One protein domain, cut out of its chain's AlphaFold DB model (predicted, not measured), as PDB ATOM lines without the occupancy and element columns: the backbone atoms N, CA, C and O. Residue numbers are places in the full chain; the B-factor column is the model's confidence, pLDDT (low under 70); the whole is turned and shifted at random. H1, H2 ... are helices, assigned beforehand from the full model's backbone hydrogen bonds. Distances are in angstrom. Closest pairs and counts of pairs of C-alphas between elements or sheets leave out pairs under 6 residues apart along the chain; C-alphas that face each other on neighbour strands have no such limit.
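AT A GLANCE: This is residues 2 to 65 of the 368 residues of an uncharacterized protein of Madurella mycetomatis (UniProt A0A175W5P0). A helical hairpin of H2 and H3 makes one end of this domain, and H4 reaches away from it toward the other end as a separate arm whose residues 58 to 61 stick out with residues 62 and 63. The short helix H1 sits off on its own, joined to H2 by residues 8 to 14 and touching no helix. The printed part has 64 residues with four named helices, H1, H2, H3 and H4 in that order along the chain, and no named strand, and its class is all helix. It is only just loose, close to compact, with a radius of gyration of the C-alphas of 13.0 A, and flat, spanning 37 by 29 by 15 A.

HOW THE PARTS SIT: Start at H1, residues 2 to 7, which is apart from H2, residues 15 to 23, from H3, residues 25 to 38, and from H4, residues 48 to 61. Go on to H2 and look across to H3: the two touch, with the C-alphas of Ser 20 and Gly 28 the closest at 4.0 A. They form a helical hairpin, run opposite ways at a steep tilt of 45 degrees, and H3 touches H2 with residues 26 to 32 alone. H3 and H4 are apart. H4 is close to H2 but not clearly touching it, and their closest C-alphas, those of Ile 15 and Arg 48, are 5.8 A apart. Their lines stand at a steep tilt of 63 degrees, and they run opposite ways. In H1, H2 and H4 each O i to N i+4 pair is within hydrogen-bond range; in H3, 9 of 10 are.

IN THESE COORDINATES: Find C-alpha 2 at (150.801, 122.332, 175.881); from there H1 runs 8.7 A to C-alpha 7. H2 begins at C-alpha 15 and runs 11.8 A to C-alpha 23. Look for C-alpha 25 at (144.202, 100.792, 177.168), where H3 begins; it runs 20.5 A to C-alpha 38. H4 runs 20.2 A from C-alpha 48 to C-alpha 61 at (137.128, 128.189, 197.517).

THE WHOLE: The two C-alphas farthest apart are those of Asp 26 and Arg 63, at 37.4 A. The printed part has no cut. The link from H2 to H3 is tight, with 1 residue; those from H1 to H2, with 7 residues, and from H3 to H4, with 9, are short, and no link is long. The mean pLDDT of the printed part of this model is 96.5, and no printed residue is under 70.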
ATOM      1  N   ILE A   2     151.123 121.253 176.829       96.04
ATOM      2  CA  ILE A   2     150.801 122.332 175.881       96.04
ATOM      3  C   ILE A   2     151.197 121.986 174.441       96.04
ATOM      4  O   ILE A   2     150.402 122.181 173.529       96.04
ATOM      5  N   ASP A   3     152.347 121.349 174.230       94.76
ATOM      6  CA  ASP A   3     152.766 120.887 172.897       94.76
ATOM      7  C   ASP A   3     151.733 119.979 172.214       94.76
ATOM      8  O   ASP A   3     151.491 120.108 171.017       94.76
ATOM      9  N   ALA A   4     151.055 119.114 172.977       93.87
ATOM     10  CA  ALA A   4     150.015 118.235 172.443       93.87
ATOM     11  C   ALA A   4     148.760 119.013 172.012       93.87
ATOM     12  O   ALA A   4     148.116 118.637 171.033       93.87
ATOM     13  N   ILE A   5     148.437 120.107 172.715       96.86
ATOM     14  CA  ILE A   5     147.340 121.022 172.364       96.86
ATOM     15  C   ILE A   5     147.645 121.696 171.022       96.86
ATOM     16  O   ILE A   5     146.804 121.693 170.126       96.86
ATOM     17  N   TYR A   6     148.866 122.210 170.842       95.76
ATOM     18  CA  TYR A   6     149.288 122.820 169.576       95.76
ATOM     19  C   TYR A   6     149.321 121.807 168.427       95.76
ATOM     20  O   TYR A   6     148.782 122.086 167.358       95.76
ATOM     21  N   ALA A   7     149.877 120.614 168.655       94.96
ATOM     22  CA  ALA A   7     149.913 119.541 167.659       94.96
ATOM     23  C   ALA A   7     148.509 119.057 167.244       94.96
ATOM     24  O   ALA A   7     148.332 118.551 166.140       94.96
ATOM     25  N   SER A   8     147.508 119.247 168.110       94.90
ATOM     26  CA  SER A   8     146.107 118.868 167.880       94.90
ATOM     27  C   SER A   8     145.226 120.061 167.479       94.90
ATOM     28  O   SER A   8     144.024 120.059 167.745       94.90
ATOM     29  N   ASN A   9     145.812 121.104 166.877       94.00
ATOM     30  CA  ASN A   9     145.111 122.318 166.441       94.00
ATOM     31  C   ASN A   9     144.236 122.943 167.550       94.00
ATOM     32  O   ASN A   9     143.042 123.169 167.369       94.00
ATOM     33  N   GLN A  10     144.835 123.174 168.721       93.22
ATOM     34  CA  GLN A  10     144.198 123.725 169.927       93.22
ATOM     35  C   GLN A  10     143.161 122.813 170.607       93.22
ATOM     36  O   GLN A  10     142.475 123.241 171.536       93.22
ATOM     37  N   THR A  11     143.069 121.540 170.212       95.00
ATOM     38  CA  THR A  11     142.202 120.562 170.888       95.00
ATOM     39  C   THR A  11     142.925 119.929 172.075       95.00
ATOM     40  O   THR A  11     144.007 119.364 171.929       95.00
ATOM     41  N   GLU A  12     142.329 119.997 173.264       96.60
ATOM     42  CA  GLU A  12     142.884 119.370 174.470       96.60
ATOM     43  C   GLU A  12     142.556 117.861 174.526       96.60
ATOM     44  O   GLU A  12     141.509 117.413 174.060       96.60
ATOM     45  N   THR A  13     143.469 117.070 175.092       97.03
ATOM     46  CA  THR A  13     143.381 115.615 175.252       97.03
ATOM     47  C   THR A  13     142.534 115.178 176.465       97.03
ATOM     48  O   THR A  13     142.951 115.360 177.611       97.03
ATOM     49  N   PRO A  14     141.407 114.472 176.260       98.02
ATOM     50  CA  PRO A  14     140.638 113.879 177.355       98.02
ATOM     51  C   PRO A  14     141.476 113.011 178.300       98.02
ATOM     52  O   PRO A  14     142.404 112.330 177.862       98.02
ATOM     53  N   ILE A  15     141.106 112.970 179.582       97.25
ATOM     54  CA  ILE A  15     141.824 112.212 180.615       97.25
ATOM     55  C   ILE A  15     141.975 110.730 180.249       97.25
ATOM     56  O   ILE A  15     143.077 110.199 180.365       97.25
ATOM     57  N   LEU A  16     140.921 110.093 179.721       98.18
ATOM     58  CA  LEU A  16     140.983 108.696 179.282       98.18
ATOM     59  C   LEU A  16     142.021 108.516 178.177       98.18
ATOM     60  O   LEU A  16     142.823 107.594 178.221       98.18
ATOM     61  N   THR A  17     142.040 109.415 177.192       97.59
ATOM     62  CA  THR A  17     143.015 109.361 176.100       97.59
ATOM     63  C   THR A  17     144.434 109.548 176.626       97.59
ATOM     64  O   THR A  17     145.315 108.774 176.264       97.59
ATOM     65  N   ALA A  18     144.651 110.527 177.509       95.50
ATOM     66  CA  ALA A  18     145.962 110.791 178.090       95.50
ATOM     67  C   ALA A  18     146.484 109.597 178.908       95.50
ATOM     68  O   ALA A  18     147.642 109.220 178.755       95.50
ATOM     69  N   LEU A  19     145.633 108.989 179.742       95.43
ATOM     70  CA  LEU A  19     145.995 107.837 180.571       95.43
ATOM     71  C   LEU A  19     146.166 106.556 179.751       95.43
ATOM     72  O   LEU A  19     147.099 105.800 179.998       95.43
ATOM     73  N   SER A  20     145.327 106.314 178.743       96.42
ATOM     74  CA  SER A  20     145.481 105.146 177.866       96.42
ATOM     75  C   SER A  20     146.738 105.227 177.001       96.42
ATOM     76  O   SER A  20     147.360 104.203 176.733       96.42
ATOM     77  N   GLN A  21     147.148 106.430 176.585       92.90
ATOM     78  CA  GLN A  21     148.402 106.632 175.854       92.90
ATOM     79  C   GLN A  21     149.641 106.396 176.724       92.90
ATOM     80  O   GLN A  21     150.658 105.949 176.200       92.90
ATOM     81  N   SER A  22     149.577 106.693 178.025       90.60
ATOM     82  CA  SER A  22     150.721 106.521 178.927       90.60
ATOM     83  C   SER A  22     150.786 105.146 179.593       90.60
ATOM     84  O   SER A  22     151.885 104.656 179.835       90.60
ATOM     85  N   LEU A  23     149.643 104.521 179.886       92.68
ATOM     86  CA  LEU A  23     149.555 103.296 180.697       92.68
ATOM     87  C   LEU A  23     149.044 102.074 179.917       92.68
ATOM     88  O   LEU A  23     148.994 100.972 180.464       92.68
ATOM     89  N   GLY A  24     148.659 102.257 178.652       94.65
ATOM     90  CA  GLY A  24     147.943 101.258 177.860       94.65
ATOM     91  C   GLY A  24     146.429 101.302 178.094       94.65
ATOM     92  O   GLY A  24     145.948 101.885 179.066       94.65
ATOM     93  N   ALA A  25     145.664 100.691 177.186       96.65
ATOM     94  CA  ALA A  25     144.202 100.792 177.168       96.65
ATOM     95  C   ALA A  25     143.540 100.298 178.467       96.65
ATOM     96  O   ALA A  25     142.681 100.995 179.012       96.65
ATOM     97  N   ASP A  26     143.966  99.143 178.983       96.75
ATOM     98  CA  ASP A  26     143.353  98.520 180.161       96.75
ATOM     99  C   ASP A  26     143.633  99.330 181.434       96.75
ATOM    100  O   ASP A  26     142.702  99.781 182.103       96.75
ATOM    101  N   ASN A  27     144.910  99.606 181.730       95.69
ATOM    102  CA  ASN A  27     145.298 100.384 182.911       95.69
ATOM    103  C   ASN A  27     144.800 101.833 182.833       95.69
ATOM    104  O   ASN A  27     144.340 102.385 183.832       95.69
ATOM    105  N   GLY A  28     144.856 102.452 181.648       96.60
ATOM    106  CA  GLY A  28     144.346 103.802 181.424       96.60
ATOM    107  C   GLY A  28     142.845 103.904 181.690       96.60
ATOM    108  O   GLY A  28     142.398 104.855 182.336       96.60
ATOM    109  N   THR A  29     142.077 102.891 181.276       97.92
ATOM    110  CA  THR A  29     140.641 102.791 181.575       97.92
ATOM    111  C   THR A  29     140.399 102.565 183.065       97.92
ATOM    112  O   THR A  29     139.633 103.317 183.663       97.92
ATOM    113  N   ALA A  30     141.083 101.599 183.686       96.16
ATOM    114  CA  ALA A  30     140.918 101.286 185.106       96.16
ATOM    115  C   ALA A  30     141.206 102.499 186.010       96.16
ATOM    116  O   ALA A  30     140.405 102.835 186.882       96.16
ATOM    117  N   ILE A  31     142.306 103.215 185.755       95.06
ATOM    118  CA  ILE A  31     142.679 104.410 186.523       95.06
ATOM    119  C   ILE A  31     141.733 105.575 186.230       95.06
ATOM    120  O   ILE A  31     141.404 106.331 187.143       95.06
ATOM    121  N   THR A  32     141.252 105.720 184.990       97.39
ATOM    122  CA  THR A  32     140.210 106.712 184.692       97.39
ATOM    123  C   THR A  32     138.961 106.434 185.522       97.39
ATOM    124  O   THR A  32     138.463 107.352 186.164       97.39
ATOM    125  N   THR A  33     138.481 105.189 185.566       97.11
ATOM    126  CA  THR A  33     137.310 104.807 186.370       97.11
ATOM    127  C   THR A  33     137.510 105.151 187.844       97.11
ATOM    128  O   THR A  33     136.676 105.861 188.401       97.11
ATOM    129  N   ALA A  34     138.649 104.777 188.436       94.12
ATOM    130  CA  ALA A  34     138.955 105.093 189.835       94.12
ATOM    131  C   ALA A  34     138.966 106.610 190.113       94.12
ATOM    132  O   ALA A  34     138.463 107.073 191.134       94.12
ATOM    133  N   ILE A  35     139.490 107.423 189.186       95.35
ATOM    134  CA  ILE A  35     139.443 108.889 189.317       95.35
ATOM    135  C   ILE A  35     137.994 109.386 189.311       95.35
ATOM    136  O   ILE A  35     137.647 110.242 190.123       95.35
ATOM    137  N   LEU A  36     137.152 108.879 188.408       97.15
ATOM    138  CA  LEU A  36     135.769 109.335 188.259       97.15
ATOM    139  C   LEU A  36     134.872 108.919 189.432       97.15
ATOM    140  O   LEU A  36     133.998 109.696 189.811       97.15
ATOM    141  N   GLU A  37     135.118 107.759 190.043       96.69
ATOM    142  CA  GLU A  37     134.409 107.301 191.250       96.69
ATOM    143  C   GLU A  37     134.540 108.297 192.410       96.69
ATOM    144  O   GLU A  37     133.563 108.580 193.103       96.69
ATOM    145  N   HIS A  38     135.720 108.900 192.574       93.62
ATOM    146  CA  HIS A  38     135.974 109.907 193.608       93.62
ATOM    147  C   HIS A  38     135.706 111.351 193.155       93.62
ATOM    148  O   HIS A  38     135.702 112.263 193.981       93.62
ATOM    149  N   ASN A  39     135.480 111.586 191.858       96.47
ATOM    150  CA  ASN A  39     135.336 112.925 191.282       96.47
ATOM    151  C   ASN A  39     134.147 112.984 190.301       96.47
ATOM    152  O   ASN A  39     134.347 113.143 189.093       96.47
ATOM    153  N   PRO A  40     132.895 112.929 190.800       95.64
ATOM    154  CA  PRO A  40     131.692 112.821 189.963       95.64
ATOM    155  C   PRO A  40     131.414 114.047 189.076       95.64
ATOM    156  O   PRO A  40     130.532 114.010 188.222       95.64
ATOM    157  N   ILE A  41     132.152 115.148 189.256       96.58
ATOM    158  CA  ILE A  41     132.083 116.334 188.388       96.58
ATOM    159  C   ILE A  41     132.788 116.136 187.038       96.58
ATOM    160  O   ILE A  41     132.656 116.972 186.141       96.58
ATOM    161  N   TRP A  42     133.571 115.067 186.894       98.21
ATOM    162  CA  TRP A  42     134.322 114.761 185.685       98.21
ATOM    163  C   TRP A  42     133.722 113.576 184.934       98.21
ATOM    164  O   TRP A  42     132.935 112.792 185.451       98.21
ATOM    165  N   THR A  43     134.117 113.444 183.673       98.23
ATOM    166  CA  THR A  43     133.809 112.297 182.819       98.23
ATOM    167  C   THR A  43     135.093 111.845 182.131       98.23
ATOM    168  O   THR A  43     136.087 112.572 182.119       98.23
ATOM    169  N   ALA A  44     135.065 110.699 181.448       97.85
ATOM    170  CA  ALA A  44     136.186 110.246 180.618       97.85
ATOM    171  C   ALA A  44     136.575 111.247 179.503       97.85
ATOM    172  O   ALA A  44     137.673 111.162 178.953       97.85
ATOM    173  N   ARG A  45     135.682 112.198 179.174       98.08
ATOM    174  CA  ARG A  45     135.905 113.268 178.190       98.08
ATOM    175  C   ARG A  45     136.475 114.554 178.796       98.08
ATOM    176  O   ARG A  45     136.844 115.446 178.037       98.08
ATOM    177  N   THR A  46     136.544 114.672 180.124       98.47
ATOM    178  CA  THR A  46     137.128 115.851 180.772       98.47
ATOM    179  C   THR A  46     138.608 115.956 180.411       98.47
ATOM    180  O   THR A  46     139.351 114.981 180.486       98.47
ATOM    181  N   THR A  47     139.025 117.145 179.995       98.10
ATOM    182  CA  THR A  47     140.375 117.460 179.520       98.10
ATOM    183  C   THR A  47     141.340 117.707 180.679       98.10
ATOM    184  O   THR A  47     140.924 118.101 181.774       98.10
ATOM    185  N   ARG A  48     142.646 117.511 180.458       96.41
ATOM    186  CA  ARG A  48     143.672 117.678 181.512       96.41
ATOM    187  C   ARG A  48     143.671 119.092 182.095       96.41
ATOM    188  O   ARG A  48     143.667 119.262 183.310       96.41
ATOM    189  N   LEU A  49     143.594 120.112 181.237       96.86
ATOM    190  CA  LEU A  49     143.515 121.507 181.680       96.86
ATOM    191  C   LEU A  49     142.198 121.841 182.386       96.86
ATOM    192  O   LEU A  49     142.195 122.687 183.278       96.86
ATOM    193  N   LYS A  50     141.083 121.184 182.037       97.52
ATOM    194  CA  LYS A  50     139.823 121.363 182.770       97.52
ATOM    195  C   LYS A  50     139.921 120.792 184.182       97.52
ATOM    196  O   LYS A  50     139.452 121.441 185.109       97.52
ATOM    197  N   ILE A  51     140.574 119.641 184.348       97.74
ATOM    198  CA  ILE A  51     140.866 119.065 185.669       97.74
ATOM    199  C   ILE A  51     141.712 120.036 186.496       97.74
ATOM    200  O   ILE A  51     141.325 120.365 187.614       97.74
ATOM    201  N   LEU A  52     142.806 120.562 185.931       97.15
ATOM    202  CA  LEU A  52     143.641 121.556 186.613       97.15
ATOM    203  C   LEU A  52     142.835 122.810 186.993       97.15
ATOM    204  O   LEU A  52     142.887 123.252 188.131       97.15
ATOM    205  N   THR A  53     142.022 123.331 186.072       98.41
ATOM    206  CA  THR A  53     141.122 124.478 186.302       98.41
ATOM    207  C   THR A  53     140.140 124.218 187.449       98.41
ATOM    208  O   THR A  53     139.922 125.092 188.287       98.41
ATOM    209  N   ASP A  54     139.549 123.023 187.514       98.38
ATOM    210  CA  ASP A  54     138.619 122.658 188.584       98.38
ATOM    211  C   ASP A  54     139.317 122.554 189.939       98.38
ATOM    212  O   ASP A  54     138.792 123.073 190.924       98.38
ATOM    213  N   ILE A  55     140.508 121.947 189.984       97.31
ATOM    214  CA  ILE A  55     141.340 121.882 191.193       97.31
ATOM    215  C   ILE A  55     141.695 123.297 191.660       97.31
ATOM    216  O   ILE A  55     141.496 123.608 192.833       97.31
ATOM    217  N   THR A  56     142.120 124.183 190.754       98.59
ATOM    218  CA  THR A  56     142.435 125.584 191.073       98.59
ATOM    219  C   THR A  56     141.237 126.324 191.657       98.59
ATOM    220  O   THR A  56     141.373 127.023 192.662       98.59
ATOM    221  N   ARG A  57     140.036 126.120 191.105       98.17
ATOM    222  CA  ARG A  57     138.805 126.727 191.630       98.17
ATOM    223  C   ARG A  57     138.420 126.171 193.005       98.17
ATOM    224  O   ARG A  57     137.944 126.918 193.861       98.17
ATOM    225  N   ILE A  58     138.609 124.871 193.233       97.46
ATOM    226  CA  ILE A  58     138.381 124.242 194.543       97.46
ATOM    227  C   ILE A  58     139.385 124.779 195.572       97.46
ATOM    228  O   ILE A  58     138.989 125.104 196.692       97.46
ATOM    229  N   ALA A  59     140.653 124.929 195.188       98.00
ATOM    230  CA  ALA A  59     141.687 125.548 196.009       98.00
ATOM    231  C   ALA A  59     141.309 126.992 196.377       98.00
ATOM    232  O   ALA A  59     141.324 127.339 197.557       98.00
ATOM    233  N   ALA A  60     140.834 127.790 195.415       98.33
ATOM    234  CA  ALA A  60     140.361 129.154 195.657       98.33
ATOM    235  C   ALA A  60     139.222 129.198 196.690       98.33
ATOM    236  O   ALA A  60     139.262 129.981 197.639       98.33
ATOM    237  N   ALA A  61     138.232 128.306 196.562       98.02
ATOM    238  CA  ALA A  61     137.128 128.189 197.517       98.02
ATOM    239  C   ALA A  61     137.598 127.803 198.934       98.02
ATOM    240  O   ALA A  61     136.926 128.110 199.919       98.02
ATOM    241  N   LYS A  62     138.765 127.159 199.042       97.58
ATOM    242  CA  LYS A  62     139.444 126.816 200.297       97.58
ATOM    243  C   LYS A  62     140.505 127.841 200.718       97.58
ATOM    244  O   LYS A  62     141.200 127.598 201.696       97.58
ATOM    245  N   ARG A  63     140.597 128.985 200.026       97.08
ATOM    246  CA  ARG A  63     141.581 130.058 200.270       97.08
ATOM    247  C   ARG A  63     143.033 129.592 200.130       97.08
ATOM    248  O   ARG A  63     143.917 130.091 200.818       97.08
ATOM    249  N   LEU A  64     143.265 128.633 199.241       97.47
ATOM    250  CA  LEU A  64     144.589 128.148 198.882       97.47
ATOM    251  C   LEU A  64     145.051 128.822 197.592       97.47
ATOM    252  O   LEU A  64     144.308 128.882 196.604       97.47
ATOM    253  N   LEU A  65     146.292 129.301 197.615       97.94
ATOM    254  CA  LEU A  65     147.004 129.728 196.418       97.94
ATOM    255  C   LEU A  65     147.486 128.501 195.641       97.94
ATOM    256  O   LEU A  65     147.729 127.443 196.222       97.94
TER     257      LEU A  65